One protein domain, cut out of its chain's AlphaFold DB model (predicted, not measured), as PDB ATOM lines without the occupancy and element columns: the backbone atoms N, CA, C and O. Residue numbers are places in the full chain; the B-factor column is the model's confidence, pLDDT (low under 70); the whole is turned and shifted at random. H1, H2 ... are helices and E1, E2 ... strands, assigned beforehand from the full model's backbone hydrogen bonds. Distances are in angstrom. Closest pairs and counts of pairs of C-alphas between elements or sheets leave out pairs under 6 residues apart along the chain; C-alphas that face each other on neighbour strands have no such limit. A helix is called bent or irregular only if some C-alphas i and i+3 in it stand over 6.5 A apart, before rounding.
ATOM      1  N   GLU A  16     -34.534 -45.178 -16.444       96.62
ATOM      2  CA  GLU A  16     -34.200 -43.754 -16.408       96.62
ATOM      3  C   GLU A  16     -32.824 -43.535 -15.769       96.62
ATOM      4  O   GLU A  16     -31.959 -42.868 -16.343       96.62
ATOM      5  N   THR A  17     -32.581 -44.163 -14.617       97.06
ATOM      6  CA  THR A  17     -31.308 -44.070 -13.891       97.06
ATOM      7  C   THR A  17     -30.153 -44.583 -14.744       97.06
ATOM      8  O   THR A  17     -29.118 -43.925 -14.847       97.06
ATOM      9  N   ALA A  18     -30.319 -45.724 -15.416       97.19
ATOM     10  CA  ALA A  18     -29.287 -46.258 -16.300       97.19
ATOM     11  C   ALA A  18     -29.003 -45.328 -17.487       97.19
ATOM     12  O   ALA A  18     -27.838 -45.085 -17.798       97.19
ATOM     13  N   THR A  19     -30.045 -44.759 -18.097       96.44
ATOM     14  CA  THR A  19     -29.907 -43.807 -19.212       96.44
ATOM     15  C   THR A  19     -29.149 -42.552 -18.768       96.44
ATOM     16  O   THR A  19     -28.174 -42.154 -19.404       96.44
ATOM     17  N   ARG A  20     -29.514 -41.971 -17.618       95.19
ATOM     18  CA  ARG A  20     -28.809 -40.825 -17.022       95.19
ATOM     19  C   ARG A  20     -27.340 -41.143 -16.720       95.19
ATOM     20  O   ARG A  20     -26.457 -40.344 -17.036       95.19
ATOM     21  N   HIS A  21     -27.052 -42.318 -16.160       95.50
ATOM     22  CA  HIS A  21     -25.681 -42.727 -15.842       95.50
ATOM     23  C   HIS A  21     -24.831 -42.973 -17.103       95.50
ATOM     24  O   HIS A  21     -23.648 -42.631 -17.107       95.50
ATOM     25  N   GLN A  22     -25.414 -43.511 -18.181       93.75
ATOM     26  CA  GLN A  22     -24.734 -43.652 -19.476       93.75
ATOM     27  C   GLN A  22     -24.337 -42.293 -20.057       93.75
ATOM     28  O   GLN A  22     -23.200 -42.135 -20.495       93.75
ATOM     29  N   LEU A  23     -25.249 -41.316 -20.022       91.69
ATOM     30  CA  LEU A  23     -24.991 -39.957 -20.507       91.69
ATOM     31  C   LEU A  23     -23.910 -39.246 -19.683       91.69
ATOM     32  O   LEU A  23     -23.099 -38.506 -20.232       91.69
ATOM     33  N   THR A  24     -23.885 -39.491 -18.372       91.31
ATOM     34  CA  THR A  24     -22.891 -38.910 -17.457       91.31
ATOM     35  C   THR A  24     -21.500 -39.525 -17.648       91.31
ATOM     36  O   THR A  24     -20.496 -38.818 -17.594       91.31
ATOM     37  N   GLY A  25     -21.436 -40.839 -17.887       89.19
ATOM     38  CA  GLY A  25     -20.191 -41.587 -18.055       89.19
ATOM     39  C   GLY A  25     -19.440 -41.848 -16.741       89.19
ATOM     40  O   GLY A  25     -19.485 -41.066 -15.793       89.19
ATOM     41  N   LEU A  26     -18.730 -42.980 -16.675       89.62
ATOM     42  CA  LEU A  26     -17.994 -43.397 -15.476       89.62
ATOM     43  C   LEU A  26     -16.693 -42.617 -15.288       89.62
ATOM     44  O   LEU A  26     -15.935 -42.382 -16.226       89.62
ATOM     45  N   ILE A  27     -16.378 -42.338 -14.027       86.12
ATOM     46  CA  ILE A  27     -15.095 -41.794 -13.589       86.12
ATOM     47  C   ILE A  27     -14.354 -42.872 -12.797       86.12
ATOM     48  O   ILE A  27     -14.932 -43.549 -11.947       86.12
ATOM     49  N   GLY A  28     -13.048 -43.017 -13.036       80.62
ATOM     50  CA  GLY A  28     -12.251 -44.107 -12.458       80.62
ATOM     51  C   GLY A  28     -12.116 -44.108 -10.927       80.62
ATOM     52  O   GLY A  28     -11.773 -45.143 -10.366       80.62
ATOM     53  N   ARG A  29     -12.361 -42.986 -10.233       83.62
ATOM     54  CA  ARG A  29     -12.325 -42.907  -8.759       83.62
ATOM     55  C   ARG A  29     -13.489 -42.078  -8.218       83.62
ATOM     56  O   ARG A  29     -13.684 -40.943  -8.656       83.62
ATOM     57  N   SER A  30     -14.207 -42.619  -7.234       90.38
ATOM     58  CA  SER A  30     -15.215 -41.891  -6.459       90.38
ATOM     59  C   SER A  30     -14.598 -41.108  -5.295       90.38
ATOM     60  O   SER A  30     -13.641 -41.552  -4.657       90.38
ATOM     61  N   ALA A  31     -15.178 -39.951  -4.987       90.12
ATOM     62  CA  ALA A  31     -14.951 -39.237  -3.738       90.12
ATOM     63  C   ALA A  31     -15.602 -40.005  -2.572       90.12
ATOM     64  O   ALA A  31     -16.668 -40.591  -2.775       90.12
ATOM     65  N   PRO A  32     -14.989 -40.014  -1.373       90.31
ATOM     66  CA  PRO A  32     -15.542 -40.698  -0.210       90.31
ATOM     67  C   PRO A  32     -16.902 -40.112   0.179       90.31
ATOM     68  O   PRO A  32     -17.065 -38.895   0.255       90.31
ATOM     69  N   LEU A  33     -17.868 -40.989   0.454       91.56
ATOM     70  CA  LEU A  33     -19.174 -40.585   0.965       91.56
ATOM     71  C   LEU A  33     -18.998 -40.037   2.385       91.56
ATOM     72  O   LEU A  33     -18.387 -40.725   3.212       91.56
ATOM     73  N   PRO A  34     -19.538 -38.850   2.706       89.88
ATOM     74  CA  PRO A  34     -19.313 -38.253   4.013       89.88
ATOM     75  C   PRO A  34     -19.806 -39.112   5.187       89.88
ATOM     76  O   PRO A  34     -19.080 -39.251   6.168       89.88
ATOM     77  N   ILE A  35     -20.964 -39.781   5.077       91.00
ATOM     78  CA  ILE A  35     -21.446 -40.691   6.133       91.00
ATOM     79  C   ILE A  35     -20.464 -41.826   6.425       91.00
ATOM     80  O   ILE A  35     -20.229 -42.168   7.580       91.00
ATOM     81  N   TRP A  36     -19.855 -42.386   5.379       92.19
ATOM     82  CA  TRP A  36     -18.885 -43.469   5.493       92.19
ATOM     83  C   TRP A  36     -17.567 -42.965   6.092       92.19
ATOM     84  O   TRP A  36     -16.950 -43.655   6.898       92.19
ATOM     85  N   ALA A  37     -17.162 -41.740   5.749       91.19
ATOM     86  CA  ALA A  37     -15.983 -41.096   6.322       91.19
ATOM     87  C   ALA A  37     -16.171 -40.676   7.795       91.19
ATOM     88  O   ALA A  37     -15.182 -40.531   8.514       91.19
ATOM     89  N   HIS A  38     -17.416 -40.497   8.250       92.31
ATOM     90  CA  HIS A  38     -17.756 -39.932   9.559       92.31
ATOM     91  C   HIS A  38     -18.774 -40.782  10.342       92.31
ATOM     92  O   HIS A  38     -19.700 -40.245  10.953       92.31
ATOM     93  N   LEU A  39     -18.605 -42.110  10.359       92.38
ATOM     94  CA  LEU A  39     -19.524 -43.021  11.060       92.38
ATOM     95  C   LEU A  39     -19.637 -42.746  12.567       92.38
ATOM     96  O   LEU A  39     -20.709 -42.934  13.135       92.38
ATOM     97  N   ASP A  40     -18.576 -42.271  13.223       93.06
ATOM     98  CA  ASP A  40     -18.647 -41.925  14.648       93.06
ATOM     99  C   ASP A  40     -19.550 -40.709  14.894       93.06
ATOM    100  O   ASP A  40     -20.396 -40.750  15.783       93.06
ATOM    101  N   ALA A  41     -19.515 -39.703  14.011       93.75
ATOM    102  CA  ALA A  41     -20.448 -38.577  14.077       93.75
ATOM    103  C   ALA A  41     -21.913 -39.018  13.884       93.75
ATOM    104  O   ALA A  41     -22.828 -38.386  14.415       93.75
ATOM    105  N   MET A  42     -22.149 -40.108  13.144       95.06
ATOM    106  CA  MET A  42     -23.481 -40.704  13.007       95.06
ATOM    107  C   MET A  42     -23.941 -41.388  14.306       95.06
ATOM    108  O   MET A  42     -25.109 -41.270  14.681       95.06
ATOM    109  N   LYS A  43     -23.033 -42.052  15.035       95.19
ATOM    110  CA  LYS A  43     -23.330 -42.618  16.367       95.19
ATOM    111  C   LYS A  43     -23.659 -41.517  17.375       95.19
ATOM    112  O   LYS A  43     -24.642 -41.634  18.106       95.19
ATOM    113  N   ASP A  44     -22.883 -40.435  17.366       95.75
ATOM    114  CA  ASP A  44     -23.110 -39.276  18.234       95.75
ATOM    115  C   ASP A  44     -24.450 -38.600  17.927       95.75
ATOM    116  O   ASP A  44     -25.193 -38.215  18.833       95.75
ATOM    117  N   TRP A  45     -24.796 -38.479  16.640       96.69
ATOM    118  CA  TRP A  45     -26.110 -37.994  16.227       96.69
ATOM    119  C   TRP A  45     -27.236 -38.890  16.750       96.69
ATOM    120  O   TRP A  45     -28.181 -38.376  17.343       96.69
ATOM    121  N   LEU A  46     -27.112 -40.215  16.621       97.31
ATOM    122  CA  LEU A  46     -28.128 -41.153  17.101       97.31
ATOM    123  C   LEU A  46     -28.300 -41.096  18.627       97.31
ATOM    124  O   LEU A  46     -29.414 -41.212  19.135       97.31
ATOM    125  N   ALA A  47     -27.222 -40.881  19.387       97.31
ATOM    126  CA  ALA A  47     -27.308 -40.666  20.832       97.31
ATOM    127  C   ALA A  47     -28.137 -39.418  21.185       97.31
ATOM    128  O   ALA A  47     -29.039 -39.497  22.020       97.31
ATOM    129  N   ARG A  48     -27.897 -38.293  20.501       97.12
ATOM    130  CA  ARG A  48     -28.683 -37.060  20.688       97.12
ATOM    131  C   ARG A  48     -30.134 -37.222  20.238       97.12
ATOM    132  O   ARG A  48     -31.037 -36.753  20.926       97.12
ATOM    133  N   ALA A  49     -30.360 -37.904  19.115       97.50
ATOM    134  CA  ALA A  49     -31.693 -38.168  18.584       97.50
ATOM    135  C   ALA A  49     -32.541 -38.983  19.573       97.50
ATOM    136  O   ALA A  49     -33.678 -38.611  19.851       97.50
ATOM    137  N   ARG A  50     -31.960 -40.017  20.197       97.31
ATOM    138  CA  ARG A  50     -32.614 -40.786  21.268       97.31
ATOM    139  C   ARG A  50     -32.991 -39.928  22.465       97.31
ATOM    140  O   ARG A  50     -34.115 -40.012  22.946       97.31
ATOM    141  N   GLN A  51     -32.069 -39.091  22.936       96.94
ATOM    142  CA  GLN A  51     -32.344 -38.209  24.067       96.94
ATOM    143  C   GLN A  51     -33.507 -37.255  23.755       96.94
ATOM    144  O   GLN A  51     -34.414 -37.114  24.570       96.94
ATOM    145  N   ALA A  52     -33.526 -36.657  22.563       96.81
ATOM    146  CA  ALA A  52     -34.624 -35.792  22.140       96.81
ATOM    147  C   ALA A  52     -35.948 -36.557  21.981       96.81
ATOM    148  O   ALA A  52     -36.993 -36.039  22.363       96.81
ATOM    149  N   ALA A  53     -35.903 -37.795  21.481       96.38
ATOM    150  CA  ALA A  53     -37.081 -38.641  21.320       96.38
ATOM    151  C   ALA A  53     -37.791 -38.923  22.657       96.38
ATOM    152  O   ALA A  53     -39.016 -38.914  22.705       96.38
ATOM    153  N   THR A  54     -37.054 -39.077  23.766       94.69
ATOM    154  CA  THR A  54     -37.668 -39.251  25.103       94.69
ATOM    155  C   THR A  54     -38.428 -38.025  25.617       94.69
ATOM    156  O   THR A  54     -39.181 -38.130  26.580       94.69
ATOM    157  N   GLN A  55     -38.222 -36.863  24.995       93.81
ATOM    158  CA  GLN A  55     -38.815 -35.581  25.380       93.81
ATOM    159  C   GLN A  55     -39.699 -35.020  24.257       93.81
ATOM    160  O   GLN A  55     -39.931 -33.813  24.198       93.81
ATOM    161  N   ALA A  56     -40.141 -35.877  23.331       93.25
ATOM    162  CA  ALA A  56     -40.921 -35.459  22.179       93.25
ATOM    163  C   ALA A  56     -42.265 -34.850  22.596       93.25
ATOM    164  O   ALA A  56     -42.945 -35.335  23.501       93.25
ATOM    165  N   ASP A  57     -42.656 -33.786  21.899       91.44
ATOM    166  CA  ASP A  57     -44.003 -33.239  21.984       91.44
ATOM    167  C   ASP A  57     -44.979 -34.055  21.113       91.44
ATOM    168  O   ASP A  57     -44.605 -35.003  20.417       91.44
ATOM    169  N   GLN A  58     -46.257 -33.666  21.110       88.81
ATOM    170  CA  GLN A  58     -47.283 -34.346  20.310       88.81
ATOM    171  C   GLN A  58     -46.963 -34.361  18.807       88.81
ATOM    172  O   GLN A  58     -47.360 -35.291  18.108       88.81
ATOM    173  N   ARG A  59     -46.243 -33.352  18.299       89.19
ATOM    174  CA  ARG A  59     -45.891 -33.247  16.878       89.19
ATOM    175  C   ARG A  59     -44.798 -34.244  16.495       89.19
ATOM    176  O   ARG A  59     -44.845 -34.794  15.397       89.19
ATOM    177  N   GLY A  60     -43.825 -34.468  17.377       92.69
ATOM    178  CA  GLY A  60     -42.713 -35.396  17.168       92.69
ATOM    179  C   GLY A  60     -42.969 -36.835  17.627       92.69
ATOM    180  O   GLY A  60     -42.189 -37.713  17.259       92.69
ATOM    181  N   SER A  61     -44.034 -37.095  18.398       94.56
ATOM    182  CA  SER A  61     -44.264 -38.374  19.100       94.56
ATOM    183  C   SER A  61     -44.130 -39.609  18.203       94.56
ATOM    184  O   SER A  61     -43.375 -40.518  18.527       94.56
ATOM    185  N   ALA A  62     -44.772 -39.619  17.029       96.00
ATOM    186  CA  ALA A  62     -44.723 -40.771  16.123       96.00
ATOM    187  C   ALA A  62     -43.308 -41.049  15.574       96.00
ATOM    188  O   ALA A  62     -42.902 -42.200  15.434       96.00
ATOM    189  N   ALA A  63     -42.533 -40.002  15.274       95.56
ATOM    190  CA  ALA A  63     -41.160 -40.154  14.797       95.56
ATOM    191  C   ALA A  63     -40.190 -40.528  15.928       95.56
ATOM    192  O   ALA A  63     -39.233 -41.264  15.689       95.56
ATOM    193  N   ALA A  64     -40.441 -40.047  17.148       97.25
ATOM    194  CA  ALA A  64     -39.711 -40.463  18.339       97.25
ATOM    195  C   ALA A  64     -39.920 -41.949  18.635       97.25
ATOM    196  O   ALA A  64     -38.936 -42.672  18.763       97.25
ATOM    197  N   GLU A  65     -41.172 -42.405  18.686       97.62
ATOM    198  CA  GLU A  65     -41.516 -43.816  18.882       97.62
ATOM    199  C   GLU A  65     -40.867 -44.687  17.807       97.62
ATOM    200  O   GLU A  65     -40.119 -45.606  18.134       97.62
ATOM    201  N   TRP A  66     -41.022 -44.321  16.530       97.38
ATOM    202  CA  TRP A  66     -40.393 -45.059  15.435       97.38
ATOM    203  C   TRP A  66     -38.869 -45.143  15.583       97.38
ATOM    204  O   TRP A  66     -38.295 -46.215  15.388       97.38
ATOM    205  N   LEU A  67     -38.195 -44.039  15.933       97.81
ATOM    206  CA  LEU A  67     -36.743 -44.038  16.124       97.81
ATOM    207  C   LEU A  67     -36.338 -44.973  17.268       97.81
ATOM    208  O   LEU A  67     -35.380 -45.727  17.116       97.81
ATOM    209  N   LEU A  68     -37.045 -44.919  18.399       97.56
ATOM    210  CA  LEU A  68     -36.748 -45.734  19.576       97.56
ATOM    211  C   LEU A  68     -36.984 -47.224  19.299       97.56
ATOM    212  O   LEU A  68     -36.119 -48.039  19.619       97.56
ATOM    213  N   ASP A  69     -38.078 -47.565  18.617       97.81
ATOM    214  CA  ASP A  69     -38.393 -48.938  18.211       97.81
ATOM    215  C   ASP A  69     -37.359 -49.509  17.226       97.81
ATOM    216  O   ASP A  69     -37.090 -50.713  17.208       97.81
ATOM    217  N   ASN A  70     -36.743 -48.645  16.411       97.69
ATOM    218  CA  ASN A  70     -35.777 -49.034  15.382       97.69
ATOM    219  C   ASN A  70     -34.308 -48.752  15.753       97.69
ATOM    220  O   ASN A  70     -33.423 -49.036  14.942       97.69
ATOM    221  N   ASP A  71     -34.011 -48.257  16.960       97.19
ATOM    222  CA  ASP A  71     -32.664 -47.828  17.378       97.19
ATOM    223  C   ASP A  71     -31.612 -48.924  17.152       97.19
ATOM    224  O   ASP A  71     -30.556 -48.689  16.561       97.19
ATOM    225  N   TYR A  72     -31.938 -50.164  17.527       97.56
ATOM    226  CA  TYR A  72     -31.050 -51.305  17.316       97.56
ATOM    227  C   TYR A  72     -30.735 -51.544  15.830       97.56
ATOM    228  O   TYR A  72     -29.590 -51.834  15.477       97.56
ATOM    229  N   GLN A  73     -31.719 -51.393  14.938       97.94
ATOM    230  CA  GLN A  73     -31.505 -51.586  13.502       97.94
ATOM    231  C   GLN A  73     -30.632 -50.481  12.910       97.94
ATOM    232  O   GLN A  73     -29.769 -50.764  12.076       97.94
ATOM    233  N   ILE A  74     -30.797 -49.242  13.379       97.94
ATOM    234  CA  ILE A  74     -29.967 -48.105  12.967       97.94
ATOM    235  C   ILE A  74     -28.523 -48.312  13.442       97.94
ATOM    236  O   ILE A  74     -27.593 -48.212  12.640       97.94
ATOM    237  N   GLN A  75     -28.315 -48.680  14.710       97.62
ATOM    238  CA  GLN A  75     -26.982 -48.995  15.242       97.62
ATOM    239  C   GLN A  75     -26.313 -50.129  14.466       97.62
ATOM    240  O   GLN A  75     -25.152 -50.022  14.063       97.62
ATOM    241  N   ARG A  76     -27.063 -51.203  14.202       97.81
ATOM    242  CA  ARG A  76     -26.582 -52.333  13.410       97.81
ATOM    243  C   ARG A  76     -26.219 -51.910  11.989       97.81
ATOM    244  O   ARG A  76     -25.195 -52.359  11.480       97.81
ATOM    245  N   ALA A  77     -27.003 -51.040  11.354       97.38
ATOM    246  CA  ALA A  77     -26.689 -50.513  10.030       97.38
ATOM    247  C   ALA A  77     -25.376 -49.714  10.031       97.38
ATOM    248  O   ALA A  77     -24.549 -49.927   9.147       97.38
ATOM    249  N   ILE A  78     -25.142 -48.863  11.039       96.69
ATOM    250  CA  ILE A  78     -23.888 -48.103  11.192       96.69
ATOM    251  C   ILE A  78     -22.681 -49.050  11.289       96.69
ATOM    252  O   ILE A  78     -21.685 -48.847  10.593       96.69
ATOM    253  N   LEU A  79     -22.775 -50.105  12.106       95.88
ATOM    254  CA  LEU A  79     -21.715 -51.116  12.235       95.88
ATOM    255  C   LEU A  79     -21.465 -51.849  10.910       95.88
ATOM    256  O   LEU A  79     -20.331 -51.914  10.436       95.88
ATOM    257  N   GLN A  80     -22.535 -52.316  10.264       96.56
ATOM    258  CA  GLN A  80     -22.459 -53.035   8.991       96.56
ATOM    259  C   GLN A  80     -21.882 -52.182   7.855       96.56
ATOM    260  O   GLN A  80     -21.262 -52.729   6.947       96.56
ATOM    261  N   ILE A  81     -22.049 -50.855   7.886       95.81
ATOM    262  CA  ILE A  81     -21.402 -49.963   6.913       95.81
ATOM    263  C   ILE A  81     -19.885 -49.944   7.107       95.81
ATOM    264  O   ILE A  81     -19.147 -50.011   6.123       95.81
ATOM    265  N   GLY A  82     -19.417 -49.884   8.358       92.19
ATOM    266  CA  GLY A  82     -17.988 -49.919   8.675       92.19
ATOM    267  C   GLY A  82     -17.320 -51.227   8.240       92.19
ATOM    268  O   GLY A  82     -16.223 -51.206   7.685       92.19
ATOM    269  N   GLU A  83     -18.005 -52.355   8.430       92.69
ATOM    270  CA  GLU A  83     -17.521 -53.688   8.047       92.69
ATOM    271  C   GLU A  83     -17.635 -53.951   6.537       92.69
ATOM    272  O   GLU A  83     -16.745 -54.544   5.929       92.69
ATOM    273  N   GLY A  84     -18.730 -53.500   5.920       90.56
ATOM    274  CA  GLY A  84     -19.084 -53.813   4.536       90.56
ATOM    275  C   GLY A  84     -18.361 -52.981   3.476       90.56
ATOM    276  O   GLY A  84     -18.444 -53.309   2.294       90.56
ATOM    277  N   LEU A  85     -17.661 -51.906   3.860       90.56
ATOM    278  CA  LEU A  85     -16.909 -51.049   2.935       90.56
ATOM    279  C   LEU A  85     -15.486 -50.739   3.441       90.56
ATOM    280  O   LEU A  85     -15.180 -49.585   3.758       90.56
ATOM    281  N   PRO A  86     -14.565 -51.723   3.465       91.44
ATOM    282  CA  PRO A  86     -13.153 -51.450   3.724       91.44
ATOM    283  C   PRO A  86     -12.583 -50.432   2.726       91.44
ATOM    284  O   PRO A  86     -12.926 -50.457   1.542       91.44
ATOM    285  N   LYS A  87     -11.642 -49.577   3.156       91.19
ATOM    286  CA  LYS A  87     -11.065 -48.499   2.315       91.19
ATOM    287  C   LYS A  87     -10.564 -48.990   0.949       91.19
ATOM    288  O   LYS A  87     -10.815 -48.353  -0.071       91.19
ATOM    289  N   ALA A  88      -9.886 -50.139   0.926       91.81
ATOM    290  CA  ALA A  88      -9.359 -50.735  -0.302       91.81
ATOM    291  C   ALA A  88     -10.456 -51.253  -1.248       91.81
ATOM    292  O   ALA A  88     -10.251 -51.278  -2.458       91.81
ATOM    293  N   PHE A  89     -11.606 -51.672  -0.712       92.94
ATOM    294  CA  PHE A  89     -12.769 -52.046  -1.513       92.94
ATOM    295  C   PHE A  89     -13.468 -50.800  -2.060       92.94
ATOM    296  O   PHE A  89     -13.693 -50.711  -3.263       92.94
ATOM    297  N   TYR A  90     -13.710 -49.801  -1.204       93.12
ATOM    298  CA  TYR A  90     -14.324 -48.533  -1.597       93.12
ATOM    299  C   TYR A  90     -13.569 -47.851  -2.750       93.12
ATOM    300  O   TYR A  90     -14.180 -47.405  -3.715       93.12
ATOM    301  N   ALA A  91     -12.233 -47.840  -2.701       91.00
ATOM    302  CA  ALA A  91     -11.385 -47.233  -3.730       91.00
ATOM    303  C   ALA A  91     -11.506 -47.874  -5.129       91.00
ATOM    304  O   ALA A  91     -11.043 -47.282  -6.103       91.00
ATOM    305  N   LYS A  92     -12.094 -49.074  -5.236       92.12
ATOM    306  CA  LYS A  92     -12.340 -49.772  -6.510       92.12
ATOM    307  C   LYS A  92     -13.684 -49.408  -7.137       92.12
ATOM    308  O   LYS A  92     -13.933 -49.797  -8.275       92.12
ATOM    309  N   LEU A  93     -14.559 -48.719  -6.407       95.12
ATOM    310  CA  LEU A  93     -15.881 -48.364  -6.907       95.12
ATOM    311  C   LEU A  93     -15.761 -47.194  -7.896       95.12
ATOM    312  O   LEU A  93     -15.177 -46.160  -7.555       95.12
ATOM    313  N   PRO A  94     -16.305 -47.323  -9.119       95.50
ATOM    314  CA  PRO A  94     -16.310 -46.224 -10.070       95.50
ATOM    315  C   PRO A  94     -17.267 -45.128  -9.595       95.50
ATOM    316  O   PRO A  94     -18.311 -45.387  -8.984       95.50
ATOM    317  N   GLY A  95     -16.895 -43.885  -9.877       94.75
ATOM    318  CA  GLY A  95     -17.689 -42.709  -9.555       94.75
ATOM    319  C   GLY A  95     -18.551 -42.248 -10.727       94.75
ATOM    320  O   GLY A  95     -18.213 -42.478 -11.886       94.75
ATOM    321  N   LEU A  96     -19.623 -41.533 -10.413       93.94
ATOM    322  CA  LEU A  96     -20.406 -40.725 -11.343       93.94
ATOM    323  C   LEU A  96     -20.445 -39.291 -10.820       93.94
ATOM    324  O   LEU A  96     -20.597 -39.072  -9.615       93.94
ATOM    325  N   ALA A  97     -20.262 -38.319 -11.711       89.56
ATOM    326  CA  ALA A  97     -20.403 -36.913 -11.356       89.56
ATOM    327  C   ALA A  97     -21.887 -36.542 -11.317       89.56
ATOM    328  O   ALA A  97     -22.574 -36.633 -12.324       89.56
ATOM    329  N   GLU A  98     -22.366 -36.105 -10.162       80.50
ATOM    330  CA  GLU A  98     -23.723 -35.591  -9.991       80.50
ATOM    331  C   GLU A  98     -23.673 -34.497  -8.923       80.50
ATOM    332  O   GLU A  98     -23.008 -34.668  -7.899       80.50
ATOM    333  N   ASP A  99     -24.297 -33.350  -9.194       73.94
ATOM    334  CA  ASP A  99     -24.304 -32.183  -8.300       73.94
ATOM    335  C   ASP A  99     -22.900 -31.734  -7.842       73.94
ATOM    336  O   ASP A  99     -22.673 -31.356  -6.694       73.94
ATOM    337  N   GLY A 100     -21.910 -31.826  -8.738       76.19
ATOM    338  CA  GLY A 100     -20.518 -31.449  -8.457       76.19
ATOM    339  C   GLY A 100     -19.730 -32.450  -7.598       76.19
ATOM    340  O   GLY A 100     -18.529 -32.267  -7.402       76.19
ATOM    341  N   LEU A 101     -20.356 -33.539  -7.138       81.25
ATOM    342  CA  LEU A 101     -19.723 -34.598  -6.351       81.25
ATOM    343  C   LEU A 101     -19.572 -35.885  -7.166       81.25
ATOM    344  O   LEU A 101     -20.468 -36.314  -7.889       81.25
ATOM    345  N   ARG A 102     -18.424 -36.553  -7.016       91.31
ATOM    346  CA  ARG A 102     -18.131 -37.832  -7.684       91.31
ATOM    347  C   ARG A 102     -18.511 -39.002  -6.786       91.31
ATOM    348  O   ARG A 102     -17.637 -39.622  -6.188       91.31
ATOM    349  N   ARG A 103     -19.801 -39.284  -6.637       93.06
ATOM    350  CA  ARG A 103     -20.285 -40.354  -5.742       93.06
ATOM    351  C   ARG A 103     -20.114 -41.733  -6.398       93.06
ATOM    352  O   ARG A 103     -20.149 -41.804  -7.625       93.06
ATOM    353  N   PRO A 104     -19.933 -42.832  -5.636       96.06
ATOM    354  CA  PRO A 104     -19.930 -44.176  -6.213       96.06
ATOM    355  C   PRO A 104     -21.195 -44.424  -7.039       96.06
ATOM    356  O   PRO A 104     -22.293 -44.117  -6.576       96.06
ATOM    357  N   ARG A 105     -21.086 -45.036  -8.220       96.75
ATOM    358  CA  ARG A 105     -22.271 -45.365  -9.033       96.75
ATOM    359  C   ARG A 105     -23.273 -46.227  -8.260       96.75
ATOM    360  O   ARG A 105     -24.468 -45.950  -8.282       96.75
ATOM    361  N   ALA A 106     -22.780 -47.216  -7.514       97.25
ATOM    362  CA  ALA A 106     -23.607 -48.071  -6.661       97.25
ATOM    363  C   ALA A 106     -24.407 -47.280  -5.603       97.25
ATOM    364  O   ALA A 106     -25.498 -47.696  -5.227       97.25
ATOM    365  N   HIS A 107     -23.899 -46.125  -5.152       97.06
ATOM    366  CA  HIS A 107     -24.628 -45.226  -4.257       97.06
ATOM    367  C   HIS A 107     -25.818 -44.566  -4.958       97.06
ATOM    368  O   HIS A 107     -26.923 -44.576  -4.430       97.06
ATOM    369  N   GLN A 108     -25.609 -44.020  -6.159       96.62
ATOM    370  CA  GLN A 108     -26.681 -43.392  -6.943       96.62
ATOM    371  C   GLN A 108     -27.750 -44.413  -7.370       96.62
ATOM    372  O   GLN A 108     -28.941 -44.102  -7.363       96.62
ATOM    373  N   VAL A 109     -27.345 -45.657  -7.660       97.88
ATOM    374  CA  VAL A 109     -28.265 -46.786  -7.890       97.88
ATOM    375  C   VAL A 109     -29.108 -47.067  -6.643       97.88
ATOM    376  O   VAL A 109     -30.329 -47.122  -6.741       97.88
ATOM    377  N   ALA A 110     -28.481 -47.192  -5.468       98.12
ATOM    378  CA  ALA A 110     -29.194 -47.427  -4.213       98.12
ATOM    379  C   ALA A 110     -30.157 -46.281  -3.856       98.12
ATOM    380  O   ALA A 110     -31.281 -46.541  -3.436       98.12
ATOM    381  N   GLN A 111     -29.744 -45.028  -4.068       97.25
ATOM    382  CA  GLN A 111     -30.597 -43.855  -3.877       97.25
ATOM    383  C   GLN A 111     -31.819 -43.892  -4.801       97.25
ATOM    384  O   GLN A 111     -32.940 -43.701  -4.339       97.25
ATOM    385  N   SER A 112     -31.614 -44.177  -6.088       97.31
ATOM    386  CA  SER A 112     -32.704 -44.224  -7.070       97.31
ATOM    387  C   SER A 112     -33.691 -45.354  -6.767       97.31
ATOM    388  O   SER A 112     -34.897 -45.131  -6.814       97.31
ATOM    389  N   LEU A 113     -33.192 -46.530  -6.367       98.06
ATOM    390  CA  LEU A 113     -34.026 -47.640  -5.899       98.06
ATOM    391  C   LEU A 113     -34.857 -47.241  -4.672       98.06
ATOM    392  O   LEU A 113     -36.067 -47.446  -4.668       98.06
ATOM    393  N   LEU A 114     -34.229 -46.651  -3.650       97.50
ATOM    394  CA  LEU A 114     -34.912 -46.263  -2.414       97.50
ATOM    395  C   LEU A 114     -36.050 -45.257  -2.673       97.50
ATOM    396  O   LEU A 114     -37.119 -45.351  -2.065       97.50
ATOM    397  N   LEU A 115     -35.825 -44.301  -3.579       96.12
ATOM    398  CA  LEU A 115     -36.830 -43.312  -3.969       96.12
ATOM    399  C   LEU A 115     -37.957 -43.939  -4.799       96.12
ATOM    400  O   LEU A 115     -39.126 -43.692  -4.508       96.12
ATOM    401  N   ALA A 116     -37.621 -44.781  -5.780       96.38
ATOM    402  CA  ALA A 116     -38.598 -45.473  -6.623       96.38
ATOM    403  C   ALA A 116     -39.486 -46.436  -5.824       96.38
ATOM    404  O   ALA A 116     -40.656 -46.616  -6.143       96.38
ATOM    405  N   SER A 117     -38.953 -47.026  -4.750       95.56
ATOM    406  CA  SER A 117     -39.711 -47.890  -3.847       95.56
ATOM    407  C   SER A 117     -40.509 -47.122  -2.790       95.56
ATOM    408  O   SER A 117     -40.990 -47.741  -1.846       95.56
ATOM    409  N   HIS A 118     -40.580 -45.788  -2.860       94.12
ATOM    410  CA  HIS A 118     -41.218 -44.948  -1.840       94.12
ATOM    411  C   HIS A 118     -40.758 -45.288  -0.411       94.12
ATOM    412  O   HIS A 118     -41.563 -45.400   0.511       94.12
ATOM    413  N   LEU A 119     -39.445 -45.492  -0.240       93.69
ATOM    414  CA  LEU A 119     -38.799 -45.895   1.017       93.69
ATOM    415  C   LEU A 119     -39.175 -47.304   1.534       93.69
ATOM    416  O   LEU A 119     -38.726 -47.698   2.608       93.69
ATOM    417  N   GLN A 120     -39.937 -48.093   0.769       93.62
ATOM    418  CA  GLN A 120     -40.341 -49.467   1.090       93.62
ATOM    419  C   GLN A 120     -39.595 -50.483   0.214       93.62
ATOM    420  O   GLN A 120     -40.148 -51.101  -0.696       93.62
ATOM    421  N   VAL A 121     -38.297 -50.648   0.471       94.19
ATOM    422  CA  VAL A 121     -37.463 -51.589  -0.289       94.19
ATOM    423  C   VAL A 121     -37.800 -53.028   0.107       94.19
ATOM    424  O   VAL A 121     -37.744 -53.389   1.282       94.19
ATOM    425  N   SER A 122     -38.074 -53.874  -0.885       95.75
ATOM    426  CA  SER A 122     -38.165 -55.325  -0.731       95.75
ATOM    427  C   SER A 122     -37.038 -55.997  -1.514       95.75
ATOM    428  O   SER A 122     -36.406 -55.393  -2.383       95.75
ATOM    429  N   LEU A 123     -36.766 -57.272  -1.224       96.00
ATOM    430  CA  LEU A 123     -35.782 -58.021  -2.006       96.00
ATOM    431  C   LEU A 123     -36.212 -58.143  -3.475       96.00
ATOM    432  O   LEU A 123     -35.367 -58.030  -4.358       96.00
ATOM    433  N   SER A 124     -37.506 -58.345  -3.738       95.81
ATOM    434  CA  SER A 124     -38.023 -58.461  -5.103       95.81
ATOM    435  C   SER A 124     -37.844 -57.163  -5.884       95.81
ATOM    436  O   SER A 124     -37.275 -57.210  -6.972       95.81
ATOM    437  N   SER A 125     -38.216 -56.011  -5.310       94.69
ATOM    438  CA  SER A 125     -38.049 -54.720  -5.988       94.69
ATOM    439  C   SER A 125     -36.576 -54.359  -6.183       94.69
ATOM    440  O   SER A 125     -36.198 -53.850  -7.235       94.69
ATOM    441  N   ALA A 126     -35.711 -54.691  -5.221       97.12
ATOM    442  CA  ALA A 126     -34.273 -54.488  -5.364       97.12
ATOM    443  C   ALA A 126     -33.671 -55.335  -6.498       97.12
ATOM    444  O   ALA A 126     -32.875 -54.826  -7.288       97.12
ATOM    445  N   VAL A 127     -34.045 -56.616  -6.593       97.25
ATOM    446  CA  VAL A 127     -33.577 -57.509  -7.665       97.25
ATOM    447  C   VAL A 127     -34.077 -57.024  -9.021       97.25
ATOM    448  O   VAL A 127     -33.274 -56.902  -9.945       97.25
ATOM    449  N   GLU A 128     -35.365 -56.704  -9.133       96.94
ATOM    450  CA  GLU A 128     -35.972 -56.190 -10.362       96.94
ATOM    451  C   GLU A 128     -35.278 -54.915 -10.848       96.94
ATOM    452  O   GLU A 128     -34.811 -54.863 -11.991       96.94
ATOM    453  N   PHE A 129     -35.097 -53.934  -9.959       98.19
ATOM    454  CA  PHE A 129     -34.400 -52.691 -10.275       98.19
ATOM    455  C   PHE A 129     -32.983 -52.950 -10.793       98.19
ATOM    456  O   PHE A 129     -32.580 -52.413 -11.822       98.19
ATOM    457  N   VAL A 130     -32.206 -53.775 -10.084       98.06
ATOM    458  CA  VAL A 130     -30.798 -54.028 -10.418       98.06
ATOM    459  C   VAL A 130     -30.663 -54.807 -11.725       98.06
ATOM    460  O   VAL A 130     -29.778 -54.500 -12.524       98.06
ATOM    461  N   VAL A 131     -31.531 -55.789 -11.978       97.69
ATOM    462  CA  VAL A 131     -31.560 -56.521 -13.254       97.69
ATOM    463  C   VAL A 131     -31.899 -55.569 -14.396       97.69
ATOM    464  O   VAL A 131     -31.169 -55.513 -15.387       97.69
ATOM    465  N   ARG A 132     -32.952 -54.760 -14.238       97.94
ATOM    466  CA  ARG A 132     -33.385 -53.810 -15.266       97.94
ATOM    467  C   ARG A 132     -32.320 -52.755 -15.559       97.94
ATOM    468  O   ARG A 132     -32.001 -52.519 -16.722       97.94
ATOM    469  N   TYR A 133     -31.701 -52.195 -14.521       98.31
ATOM    470  CA  TYR A 133     -30.604 -51.234 -14.637       98.31
ATOM    471  C   TYR A 133     -29.421 -51.810 -15.437       98.31
ATOM    472  O   TYR A 133     -28.888 -51.166 -16.349       98.31
ATOM    473  N   GLN A 134     -29.021 -53.049 -15.128       97.50
ATOM    474  CA  GLN A 134     -27.864 -53.697 -15.749       97.50
ATOM    475  C   GLN A 134     -28.049 -54.021 -17.235       97.50
ATOM    476  O   GLN A 134     -27.045 -54.087 -17.944       97.50
ATOM    477  N   ASN A 135     -29.288 -54.142 -17.731       97.19
ATOM    478  CA  ASN A 135     -29.561 -54.341 -19.163       97.19
ATOM    479  C   ASN A 135     -29.031 -53.194 -20.034       97.19
ATOM    480  O   ASN A 135     -28.715 -53.397 -21.203       97.19
ATOM    481  N   LYS A 136     -28.929 -51.987 -19.468       96.38
ATOM    482  CA  LYS A 136     -28.378 -50.813 -20.153       96.38
ATOM    483  C   LYS A 136     -26.952 -50.517 -19.706       96.38
ATOM    484  O   LYS A 136     -26.097 -50.204 -20.532       96.38
ATOM    485  N   MET A 137     -26.677 -50.589 -18.406       95.94
ATOM    486  CA  MET A 137     -25.368 -50.224 -17.868       95.94
ATOM    487  C   MET A 137     -24.869 -51.285 -16.877       95.94
ATOM    488  O   MET A 137     -25.170 -51.198 -15.686       95.94
ATOM    489  N   PRO A 138     -24.078 -52.275 -17.337       96.94
ATOM    490  CA  PRO A 138     -23.607 -53.361 -16.485       96.94
ATOM    491  C   PRO A 138     -22.860 -52.862 -15.244       96.94
ATOM    492  O   PRO A 138     -22.056 -51.919 -15.306       96.94
ATOM    493  N   LEU A 139     -23.128 -53.504 -14.108       97.62
ATOM    494  CA  LEU A 139     -22.401 -53.291 -12.862       97.62
ATOM    495  C   LEU A 139     -21.247 -54.290 -12.783       97.62
ATOM    496  O   LEU A 139     -21.371 -55.447 -13.180       97.62
ATOM    497  N   SER A 140     -20.107 -53.851 -12.258       96.25
ATOM    498  CA  SER A 140     -19.061 -54.796 -11.872       96.25
ATOM    499  C   SER A 140     -19.515 -55.633 -10.672       96.25
ATOM    500  O   SER A 140     -20.375 -55.216  -9.895       96.25
ATOM    501  N   ILE A 141     -18.869 -56.785 -10.458       95.94
ATOM    502  CA  ILE A 141     -19.093 -57.605  -9.256       95.94
ATOM    503  C   ILE A 141     -18.935 -56.742  -7.996       95.94
ATOM    504  O   ILE A 141     -19.795 -56.768  -7.123       95.94
ATOM    505  N   ALA A 142     -17.885 -55.918  -7.923       95.25
ATOM    506  CA  ALA A 142     -17.656 -55.043  -6.776       95.25
ATOM    507  C   ALA A 142     -18.822 -54.069  -6.530       95.25
ATOM    508  O   ALA A 142     -19.216 -53.861  -5.387       95.25
ATOM    509  N   GLU A 143     -19.412 -53.498  -7.579       97.06
ATOM    510  CA  GLU A 143     -20.541 -52.579  -7.427       97.06
ATOM    511  C   GLU A 143     -21.814 -53.279  -6.965       97.06
ATOM    512  O   GLU A 143     -22.465 -52.779  -6.053       97.06
ATOM    513  N   THR A 144     -22.138 -54.447  -7.526       96.62
ATOM    514  CA  THR A 144     -23.301 -55.238  -7.100       96.62
ATOM    515  C   THR A 144     -23.181 -55.648  -5.631       96.62
ATOM    516  O   THR A 144     -24.139 -55.522  -4.871       96.62
ATOM    517  N   TRP A 145     -21.983 -56.051  -5.198       95.69
ATOM    518  CA  TRP A 145     -21.696 -56.354  -3.791       95.69
ATOM    519  C   TRP A 145     -21.802 -55.129  -2.873       95.69
ATOM    520  O   TRP A 145     -22.109 -55.279  -1.692       95.69
ATOM    521  N   ALA A 146     -21.579 -53.920  -3.391       97.12
ATOM    522  CA  ALA A 146     -21.691 -52.692  -2.611       97.12
ATOM    523  C   ALA A 146     -23.148 -52.241  -2.389       97.12
ATOM    524  O   ALA A 146     -23.399 -51.506  -1.431       97.12
ATOM    525  N   ILE A 147     -24.110 -52.668  -3.222       97.38
ATOM    526  CA  ILE A 147     -25.510 -52.197  -3.173       97.38
ATOM    527  C   ILE A 147     -26.145 -52.316  -1.777       97.38
ATOM    528  O   ILE A 147     -26.702 -51.320  -1.316       97.38
ATOM    529  N   PRO A 148     -26.049 -53.444  -1.043       97.00
ATOM    530  CA  PRO A 148     -26.660 -53.550   0.281       97.00
ATOM    531  C   PRO A 148     -26.102 -52.536   1.286       97.00
ATOM    532  O   PRO A 148     -26.840 -52.028   2.133       97.00
ATOM    533  N   THR A 149     -24.803 -52.234   1.221       97.38
ATOM    534  CA  THR A 149     -24.195 -51.235   2.106       97.38
ATOM    535  C   THR A 149     -24.560 -49.817   1.675       97.38
ATOM    536  O   THR A 149     -24.836 -48.974   2.523       97.38
ATOM    537  N   MET A 150     -24.646 -49.564   0.367       97.62
ATOM    538  CA  MET A 150     -25.111 -48.282  -0.164       97.62
ATOM    539  C   MET A 150     -26.572 -48.003   0.200       97.62
ATOM    540  O   MET A 150     -26.887 -46.877   0.566       97.62
ATOM    541  N   LEU A 151     -27.440 -49.022   0.199       97.75
ATOM    542  CA  LEU A 151     -28.821 -48.908   0.682       97.75
ATOM    543  C   LEU A 151     -28.881 -48.503   2.157       97.75
ATOM    544  O   LEU A 151     -29.643 -47.612   2.514       97.75
ATOM    545  N   ARG A 152     -28.041 -49.092   3.017       97.56
ATOM    546  CA  ARG A 152     -27.953 -48.668   4.428       97.56
ATOM    547  C   ARG A 152     -27.558 -47.202   4.540       97.56
ATOM    548  O   ARG A 152     -28.180 -46.475   5.302       97.56
ATOM    549  N   ILE A 153     -26.557 -46.782   3.768       97.12
ATOM    550  CA  ILE A 153     -26.108 -45.389   3.723       97.12
ATOM    551  C   ILE A 153     -27.271 -44.455   3.369       97.12
ATOM    552  O   ILE A 153     -27.577 -43.565   4.162       97.12
ATOM    553  N   VAL A 154     -27.960 -44.682   2.246       96.94
ATOM    554  CA  VAL A 154     -29.038 -43.778   1.807       96.94
ATOM    555  C   VAL A 154     -30.246 -43.804   2.751       96.94
ATOM    556  O   VAL A 154     -30.877 -42.772   2.964       96.94
ATOM    557  N   CYS A 155     -30.537 -44.941   3.397       97.19
ATOM    558  CA  CYS A 155     -31.561 -45.010   4.439       97.19
ATOM    559  C   CYS A 155     -31.185 -44.170   5.667       97.19
ATOM    560  O   CYS A 155     -32.029 -43.439   6.182       97.19
ATOM    561  N   LEU A 156     -29.932 -44.235   6.132       96.94
ATOM    562  CA  LEU A 156     -29.473 -43.410   7.253       96.94
ATOM    563  C   LEU A 156     -29.541 -41.916   6.915       96.94
ATOM    564  O   LEU A 156     -29.994 -41.132   7.745       96.94
ATOM    565  N   GLU A 157     -29.165 -41.521   5.697       95.19
ATOM    566  CA  GLU A 157     -29.308 -40.135   5.230       95.19
ATOM    567  C   GLU A 157     -30.774 -39.666   5.263       95.19
ATOM    568  O   GLU A 157     -31.063 -38.553   5.717       95.19
ATOM    569  N   MET A 158     -31.721 -40.514   4.843       95.38
ATOM    570  CA  MET A 158     -33.154 -40.198   4.915       95.38
ATOM    571  C   MET A 158     -33.659 -40.096   6.354       95.38
ATOM    572  O   MET A 158     -34.391 -39.158   6.668       95.38
ATOM    573  N   ILE A 159     -33.230 -40.995   7.244       95.94
ATOM    574  CA  ILE A 159     -33.591 -40.954   8.670       95.94
ATOM    575  C   ILE A 159     -33.104 -39.653   9.305       95.94
ATOM    576  O   ILE A 159     -33.885 -38.966   9.958       95.94
ATOM    577  N   VAL A 160     -31.842 -39.271   9.081       95.75
ATOM    578  CA  VAL A 160     -31.300 -38.016   9.619       95.75
ATOM    579  C   VAL A 160     -32.085 -36.820   9.100       95.75
ATOM    580  O   VAL A 160     -32.468 -35.948   9.882       95.75
ATOM    581  N   THR A 161     -32.343 -36.785   7.792       93.31
ATOM    582  CA  THR A 161     -33.063 -35.684   7.146       93.31
ATOM    583  C   THR A 161     -34.478 -35.550   7.705       93.31
ATOM    584  O   THR A 161     -34.860 -34.465   8.138       93.31
ATOM    585  N   GLY A 162     -35.241 -36.646   7.744       93.75
ATOM    586  CA  GLY A 162     -36.619 -36.646   8.234       93.75
ATOM    587  C   GLY A 162     -36.715 -36.340   9.727       93.75
ATOM    588  O   GLY A 162     -37.533 -35.522  10.141       93.75
ATOM    589  N   PHE A 163     -35.835 -36.928  10.542       95.44
ATOM    590  CA  PHE A 163     -35.845 -36.704  11.986       95.44
ATOM    591  C   PHE A 163     -35.475 -35.257  12.338       95.44
ATOM    592  O   PHE A 163     -36.155 -34.631  13.145       95.44
ATOM    593  N   THR A 164     -34.466 -34.676  11.680       93.62
ATOM    594  CA  THR A 164     -34.045 -33.279  11.910       93.62
ATOM    595  C   THR A 164     -35.161 -32.273  11.590       93.62
ATOM    596  O   THR A 164     -35.258 -31.237  12.242       93.62
ATOM    597  N   GLN A 165     -36.036 -32.565  10.620       92.50
ATOM    598  CA  GLN A 165     -37.181 -31.698  10.302       92.50
ATOM    599  C   GLN A 165     -38.227 -31.648  11.425       92.50
ATOM    600  O   GLN A 165     -38.901 -30.632  11.589       92.50
ATOM    601  N   LEU A 166     -38.372 -32.736  12.185       94.50
ATOM    602  CA  LEU A 166     -39.317 -32.838  13.301       94.50
ATOM    603  C   LEU A 166     -38.679 -32.451  14.643       94.50
ATOM    604  O   LEU A 166     -39.373 -31.960  15.527       94.50
ATOM    605  N   PHE A 167     -37.363 -32.621  14.766       95.50
ATOM    606  CA  PHE A 167     -36.566 -32.316  15.951       95.50
ATOM    607  C   PHE A 167     -35.446 -31.322  15.597       95.50
ATOM    608  O   PHE A 167     -34.274 -31.709  15.557       95.50
ATOM    609  N   PRO A 168     -35.760 -30.035  15.343       91.88
ATOM    610  CA  PRO A 168     -34.774 -29.039  14.904       91.88
ATOM    611  C   PRO A 168     -33.642 -28.793  15.917       91.88
ATOM    612  O   PRO A 168     -32.557 -28.354  15.545       91.88
ATOM    613  N   GLN A 169     -33.861 -29.110  17.195       91.94
ATOM    614  CA  GLN A 169     -32.843 -29.094  18.249       91.94
ATOM    615  C   GLN A 169     -31.771 -30.185  18.075       91.94
ATOM    616  O   GLN A 169     -30.675 -30.079  18.626       91.94
ATOM    617  N   VAL A 170     -32.060 -31.236  17.304       94.31
ATOM    618  CA  VAL A 170     -31.108 -32.297  16.969       94.31
ATOM    619  C   VAL A 170     -30.477 -31.971  15.624       94.31
ATOM    620  O   VAL A 170     -30.859 -32.504  14.587       94.31
ATOM    621  N   ALA A 171     -29.464 -31.104  15.650       91.81
ATOM    622  CA  ALA A 171     -28.723 -30.745  14.444       91.81
ATOM    623  C   ALA A 171     -28.185 -32.003  13.727       91.81
ATOM    624  O   ALA A 171     -27.673 -32.913  14.410       91.81
TER     625      ALA A 171
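AT A GLANCE: This is residues 16 to 171 of the 179 residues of the protein "Cyclic beta 1-2 glucan synthetase" of Sphingomonas sp. (strain SKA58) (UniProt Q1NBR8). A long, kinked helix, H8, runs through the middle of an elongated body, with H6 crossing it on one side and H4b, an arm of the bent helix H4, on another. H3 and the arm H4a lie together towards one end of the body, and H1, H7 and the small strand hairpin E1 E2 lie towards the other. The printed part has 156 residues, with eight named helices and two named strands in the order H1 H2 H3 H4 H5 E1 E2 H6 H7 H8; the sheet, in the order E1 - E2, is antiparallel, and the class is mostly helix. The whole is compact, with a radius of gyration of the C-alphas of 16.6 A and spans of 48 by 29 by 26 A.

HOW THE PARTS SIT: H1, residues 16 to 24, and H7, residues 123 to 134, only just touch, with 3 pairs of C-alphas within 8 A, and only at their ends; the closest C-alphas are those of Ala 18 and Tyr 133, 5.4 A apart. H2, residues 34 to 37, only just touches H8, residues 141 to 166, with 3 pairs of C-alphas within 8 A; the closest are those of Ile 35 and Ile 153, 7.0 A apart, and H8 touches H2 with residues 153 to 157 alone. H4, residues 61 to 84, was assigned as one helix by its hydrogen bonds but is bent, with C-alphas 69 and 72 lying 7.8 A apart; its arms are H4a, residues 61 to 69, and H4b, residues 72 to 84. H3, residues 39 to 53, touches H4b with residues 39 to 43 alone, at a shallow tilt of 5 degrees, opposite ways; the closest C-alphas are those of Leu 39 and Ile 78, 6.7 A apart. H3 touches H4a with residues 50 to 53 alone, at a steep tilt of 50 degrees; C-alphas 53 and 64, the closest, are 4.4 A apart. H4b touches H8, the hub, with C-alphas 81 and 149 the closest at 5.7 A. H5, residues 87 to 90, is close to H8 but not clearly touching, at 7.8 A between C-alphas 89 and 142. E1, residues 95 to 98, and E2, residues 101 to 104, form an antiparallel hairpin; N 96 and O 103 are within hydrogen-bond range at 2.9 A. H6, residues 105 to 116, touches H8 at a steep tilt of 52 degrees, the same way, with C-alphas 110 and 151 the closest at 5.1 A. H7 and H8 are near each other, with 6 pairs of C-alphas within 10 A. Every O i to N i+4 pair is within hydrogen-bond range in H1, H3, H4a, H4b, H6 and H7, and 19 of 22 are in H8; H2 and H5 are too short for such a pair.

IN THESE COORDINATES: H1 begins at C-alpha 16 (-34.200, -43.754, -16.408). From first to last C-alpha H3 measures 20.8 A, H4b 17.7 A, H6 16.5 A and H7 16.4 A. H8 measures 39.1 A and ends at C-alpha 166 (-39.317, -32.838, 13.301); it is irregular, with C-alphas 145 and 148 lying 7.0 A apart, and has a kink of 39 degrees near residue 148.

THE WHOLE: The two C-alphas farthest apart, those of Gln 55 and Asn 135, are 49.2 A apart. The printed part has no cut and no long link. The mean pLDDT of the printed part is 94.4, and no printed residue is under 70.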